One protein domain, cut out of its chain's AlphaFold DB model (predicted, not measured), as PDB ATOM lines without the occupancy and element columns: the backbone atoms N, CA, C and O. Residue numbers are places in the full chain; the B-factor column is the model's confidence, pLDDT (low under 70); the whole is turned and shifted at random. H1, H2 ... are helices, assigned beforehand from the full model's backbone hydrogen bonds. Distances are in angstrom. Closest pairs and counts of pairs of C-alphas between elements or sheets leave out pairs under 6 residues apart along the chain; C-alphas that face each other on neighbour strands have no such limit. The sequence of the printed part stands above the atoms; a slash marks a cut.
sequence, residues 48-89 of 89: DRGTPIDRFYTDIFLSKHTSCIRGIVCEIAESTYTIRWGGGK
ATOM      1  N   ASP A  48      52.994  33.014  17.963       91.31
ATOM      2  CA  ASP A  48      53.619  33.756  19.061       91.31
ATOM      3  C   ASP A  48      54.645  34.808  18.600       91.31
ATOM      4  O   ASP A  48      55.179  35.559  19.415       91.31
ATOM      5  N   ARG A  49      54.953  34.872  17.296       87.44
ATOM      6  CA  ARG A  49      56.066  35.667  16.744       87.44
ATOM      7  C   ARG A  49      55.602  36.766  15.789       87.44
ATOM      8  O   ARG A  49      56.417  37.323  15.053       87.44
ATOM      9  N   GLY A  50      54.314  37.098  15.843       89.06
ATOM     10  CA  GLY A  50      53.668  38.069  14.967       89.06
ATOM     11  C   GLY A  50      53.108  37.421  13.704       89.06
ATOM     12  O   GLY A  50      52.886  36.217  13.655       89.06
ATOM     13  N   THR A  51      52.853  38.235  12.682       89.88
ATOM     14  CA  THR A  51      52.262  37.764  11.427       89.88
ATOM     15  C   THR A  51      53.311  37.048  10.570       89.88
ATOM     16  O   THR A  51      54.304  37.678  10.190       89.88
ATOM     17  N   PRO A  52      53.105  35.765  10.221       89.50
ATOM     18  CA  PRO A  52      53.969  35.058   9.285       89.50
ATOM     19  C   PRO A  52      54.045  35.765   7.921       89.50
ATOM     20  O   PRO A  52      53.068  36.349   7.451       89.50
ATOM     21  N   ILE A  53      55.218  35.748   7.279       91.00
ATOM     22  CA  ILE A  53      55.458  36.521   6.048       91.00
ATOM     23  C   ILE A  53      54.638  36.022   4.854       91.00
ATOM     24  O   ILE A  53      54.245  36.821   4.008       91.00
ATOM     25  N   ASP A  54      54.342  34.725   4.793       92.06
ATOM     26  CA  ASP A  54      53.457  34.142   3.785       92.06
ATOM     27  C   ASP A  54      52.080  34.811   3.830       92.06
ATOM     28  O   ASP A  54      51.563  35.187   2.786       92.06
ATOM     29  N   ARG A  55      51.540  35.087   5.026       92.94
ATOM     30  CA  ARG A  55      50.239  35.751   5.191       92.94
ATOM     31  C   ARG A  55      50.208  37.133   4.550       92.94
ATOM     32  O   ARG A  55      49.198  37.477   3.952       92.94
ATOM     33  N   PHE A  56      51.300  37.899   4.617       94.19
ATOM     34  CA  PHE A  56      51.399  39.202   3.948       94.19
ATOM     35  C   PHE A  56      51.253  39.071   2.426       94.19
ATOM     36  O   PHE A  56      50.510  39.827   1.804       94.19
ATOM     37  N   TYR A  57      51.932  38.094   1.823       96.62
ATOM     38  CA  TYR A  57      51.862  37.877   0.379       96.62
ATOM     39  C   TYR A  57      50.547  37.234  -0.058       96.62
ATOM     40  O   TYR A  57      49.980  37.666  -1.059       96.62
ATOM     41  N   THR A  58      50.037  36.266   0.703       95.12
ATOM     42  CA  THR A  58      48.731  35.641   0.468       95.12
ATOM     43  C   THR A  58      47.623  36.687   0.492       95.12
ATOM     44  O   THR A  58      46.812  36.730  -0.426       95.12
ATOM     45  N   ASP A  59      47.618  37.585   1.480       95.19
ATOM     46  CA  ASP A  59      46.590  38.625   1.593       95.19
ATOM     47  C   ASP A  59      46.654  39.608   0.409       95.19
ATOM     48  O   ASP A  59      45.636  39.903  -0.214       95.19
ATOM     49  N   ILE A  60      47.857  40.036  -0.002       97.44
ATOM     50  CA  ILE A  60      48.029  40.879  -1.198       97.44
ATOM     51  C   ILE A  60      47.566  40.154  -2.463       97.44
ATOM     52  O   ILE A  60      46.888  40.755  -3.294       97.44
ATOM     53  N   PHE A  61      47.935  38.888  -2.639       97.31
ATOM     54  CA  PHE A  61      47.565  38.120  -3.821       97.31
ATOM     55  C   PHE A  61      46.046  37.942  -3.908       97.31
ATOM     56  O   PHE A  61      45.438  38.307  -4.911       97.31
ATOM     57  N   LEU A  62      45.418  37.464  -2.835       96.31
ATOM     58  CA  LEU A  62      43.979  37.210  -2.818       96.31
ATOM     59  C   LEU A  62      43.169  38.503  -2.932       96.31
ATOM     60  O   LEU A  62      42.204  38.536  -3.689       96.31
ATOM     61  N   SER A  63      43.606  39.594  -2.292       96.19
ATOM     62  CA  SER A  63      42.947  40.902  -2.434       96.19
ATOM     63  C   SER A  63      42.958  41.431  -3.877       96.19
ATOM     64  O   SER A  63      42.025  42.117  -4.292       96.19
ATOM     65  N   LYS A  64      43.979  41.087  -4.675       97.62
ATOM     66  CA  LYS A  64      44.053  41.443  -6.103       97.62
ATOM     67  C   LYS A  64      43.203  40.544  -6.998       97.62
ATOM     68  O   LYS A  64      42.875  40.948  -8.111       97.62
ATOM     69  N   HIS A  65      42.853  39.348  -6.534       95.81
ATOM     70  CA  HIS A  65      42.145  38.325  -7.304       95.81
ATOM     71  C   HIS A  65      40.790  37.955  -6.685       95.81
ATOM     72  O   HIS A  65      40.297  36.847  -6.882       95.81
ATOM     73  N   THR A  66      40.153  38.884  -5.969       95.31
ATOM     74  CA  THR A  66      38.843  38.675  -5.321       95.31
ATOM     75  C   THR A  66      37.771  38.199  -6.304       95.31
ATOM     76  O   THR A  66      36.962  37.340  -5.973       95.31
ATOM     77  N   SER A  67      37.809  38.665  -7.557       94.06
ATOM     78  CA  SER A  67      36.892  38.236  -8.626       94.06
ATOM     79  C   SER A  67      37.001  36.749  -9.002       94.06
ATOM     80  O   SER A  67      36.081  36.196  -9.617       94.06
ATOM     81  N   CYS A  68      38.103  36.087  -8.640       94.69
ATOM     82  CA  CYS A  68      38.312  34.653  -8.826       94.69
ATOM     83  C   CYS A  68      37.762  33.813  -7.661       94.69
ATOM     84  O   CYS A  68      37.590  32.609  -7.821       94.69
ATOM     85  N   ILE A  69      37.472  34.423  -6.509       93.75
ATOM     86  CA  ILE A  69      37.009  33.745  -5.294       93.75
ATOM     87  C   ILE A  69      35.484  33.895  -5.226       93.75
ATOM     88  O   ILE A  69      34.964  34.792  -4.572       93.75
ATOM     89  N   ARG A  70      34.750  33.065  -5.974       92.25
ATOM     90  CA  ARG A  70      33.281  33.137  -6.075       92.25
ATOM     91  C   ARG A  70      32.654  31.767  -6.311       92.25
ATOM     92  O   ARG A  70      33.280  30.901  -6.915       92.25
ATOM     93  N   GLY A  71      31.394  31.608  -5.908       91.31
ATOM     94  CA  GLY A  71      30.667  30.342  -6.026       91.31
ATOM     95  C   GLY A  71      31.061  29.359  -4.926       91.31
ATOM     96  O   GLY A  71      31.236  29.753  -3.777       91.31
ATOM     97  N   ILE A  72      31.200  28.077  -5.268       92.12
ATOM     98  CA  ILE A  72      31.588  27.036  -4.306       92.12
ATOM     99  C   ILE A  72      33.114  27.033  -4.175       92.12
ATOM    100  O   ILE A  72      33.818  26.596  -5.084       92.12
ATOM    101  N   VAL A  73      33.618  27.523  -3.042       92.75
ATOM    102  CA  VAL A  73      35.054  27.636  -2.753       92.75
ATOM    103  C   VAL A  73      35.445  26.637  -1.668       92.75
ATOM    104  O   VAL A  73      34.786  26.538  -0.636       92.75
ATOM    105  N   CYS A  74      36.538  25.909  -1.896       92.62
ATOM    106  CA  CYS A  74      37.160  25.054  -0.891       92.62
ATOM    107  C   CYS A  74      38.465  25.701  -0.421       92.62
ATOM    108  O   CYS A  74      39.403  25.864  -1.202       92.62
ATOM    109  N   GLU A  75      38.515  26.062   0.857       93.44
ATOM    110  CA  GLU A  75      39.725  26.501   1.548       93.44
ATOM    111  C   GLU A  75      40.150  25.404   2.529       93.44
ATOM    112  O   GLU A  75      39.316  24.732   3.140       93.44
ATOM    113  N   ILE A  76      41.457  25.168   2.632       93.00
ATOM    114  CA  ILE A  76      42.009  24.115   3.488       93.00
ATOM    115  C   ILE A  76      42.238  24.684   4.892       93.00
ATOM    116  O   ILE A  76      42.764  25.784   5.039       93.00
ATOM    117  N   ALA A  77      41.918  23.880   5.911       91.00
ATOM    118  CA  ALA A  77      41.978  24.176   7.349       91.00
ATOM    119  C   ALA A  77      40.869  25.100   7.881       91.00
ATOM    120  O   ALA A  77      40.233  24.746   8.870       91.00
ATOM    121  N   GLU A  78      40.608  26.240   7.244       90.19
ATOM    122  CA  GLU A  78      39.582  27.206   7.670       90.19
ATOM    123  C   GLU A  78      39.037  28.004   6.475       90.19
ATOM    124  O   GLU A  78      39.508  27.818   5.363       90.19
ATOM    125  N   SER A  79      38.033  28.867   6.676       92.94
ATOM    126  CA  SER A  79      37.398  29.680   5.616       92.94
ATOM    127  C   SER A  79      37.751  31.174   5.698       92.94
ATOM    128  O   SER A  79      36.985  32.030   5.243       92.94
ATOM    129  N   THR A  80      38.870  31.510   6.347       92.94
ATOM    130  CA  THR A  80      39.273  32.887   6.671       92.94
ATOM    131  C   THR A  80      39.397  33.752   5.423       92.94
ATOM    132  O   THR A  80      38.872  34.869   5.379       92.94
ATOM    133  N   TYR A  81      40.083  33.252   4.397       94.44
ATOM    134  CA  TYR A  81      40.316  34.024   3.185       94.44
ATOM    135  C   TYR A  81      39.096  34.059   2.275       94.44
ATOM    136  O   TYR A  81      38.822  35.092   1.666       94.44
ATOM    137  N   THR A  82      38.338  32.968   2.228       94.31
ATOM    138  CA  THR A  82      37.083  32.876   1.481       94.31
ATOM    139  C   THR A  82      36.073  33.889   2.007       94.31
ATOM    140  O   THR A  82      35.503  34.644   1.228       94.31
ATOM    141  N   ILE A  83      35.907  33.988   3.331       92.69
ATOM    142  CA  ILE A  83      35.019  34.985   3.945       92.69
ATOM    143  C   ILE A  83      35.536  36.403   3.686       92.69
ATOM    144  O   ILE A  83      34.765  37.285   3.311       92.69
ATOM    145  N   ARG A  84      36.840  36.637   3.874       94.25
ATOM    146  CA  ARG A  84      37.424  37.978   3.742       94.25
ATOM    147  C   ARG A  84      37.371  38.512   2.310       94.25
ATOM    148  O   ARG A  84      37.091  39.692   2.119       94.25
ATOM    149  N   TRP A  85      37.677  37.674   1.324       94.94
ATOM    150  CA  TRP A  85      37.917  38.097  -0.058       94.94
ATOM    151  C   TRP A  85      36.864  37.603  -1.058       94.94
ATOM    152  O   TRP A  85      36.821  38.118  -2.173       94.94
ATOM    153  N   GLY A  86      35.995  36.664  -0.670       90.31
ATOM    154  CA  GLY A  86      34.979  36.051  -1.535       90.31
ATOM    155  C   GLY A  86      33.633  36.782  -1.616       90.31
ATOM    156  O   GLY A  86      32.690  36.276  -2.212       90.31
ATOM    157  N   GLY A  87      33.507  37.973  -1.023       78.06
ATOM    158  CA  GLY A  87      32.335  38.839  -1.226       78.06
ATOM    159  C   GLY A  87      31.049  38.433  -0.490       78.06
ATOM    160  O   GLY A  87      30.015  39.055  -0.731       78.06
ATOM    161  N   GLY A  88      31.108  37.452   0.420       63.75
ATOM    162  CA  GLY A  88      30.055  37.163   1.405       63.75
ATOM    163  C   GLY A  88      28.704  36.703   0.843       63.75
ATOM    164  O   GLY A  88      27.681  36.989   1.461       63.75
ATOM    165  N   LYS A  89      28.684  36.036  -0.317       50.75
ATOM    166  CA  LYS A  89      27.468  35.485  -0.933       50.75
ATOM    167  C   LYS A  89      27.579  33.990  -1.156       50.75
ATOM    168  O   LYS A  89      28.667  33.561  -1.597       50.75
TER     169      LYS A  89
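This is residues 48 to 89 of the 89 residues of an uncharacterized protein of Helicobacter sp. 11S03491-1 (UniProt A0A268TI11). The longer helix H1 packs with its later part on the short helix H2, and a wide loop, residues 65 to 79, swings out and folds back between them. Residues 48 to 57, of which 53 to 57 belong to H1, stick out as an arm. The printed part has 42 residues, with H1 then H2 and no named strand; its class is all helix, though only 18 residues are in named elements. It is only just loose, close to compact, with a radius of gyration of the C-alphas of 11.1 A, and elongated, spanning 34 by 21 by 14 A.

H1, residues 53 to 64, runs 17.4 A from C-alpha 53 at (55.458, 36.521, 6.048). H2, residues 80 to 85, runs 8.6 A to C-alpha 85 at (37.917, 38.097, -0.058).

H1 touches H2 with residues 59 to 63 alone; the closest C-alphas, of Ser 63 and Trp 85, are 6.2 A apart. They run the same way at a tilt of 35.2 degrees, only just steep. In both, every O i to N i+4 pair is within hydrogen-bond range.

The farthest C-alphas, of Arg 49 and Gly 71, are 34.5 A apart. The printed part has no cut; the H1 to H2 link is long. Residues 88 to 89 have pLDDT under 70.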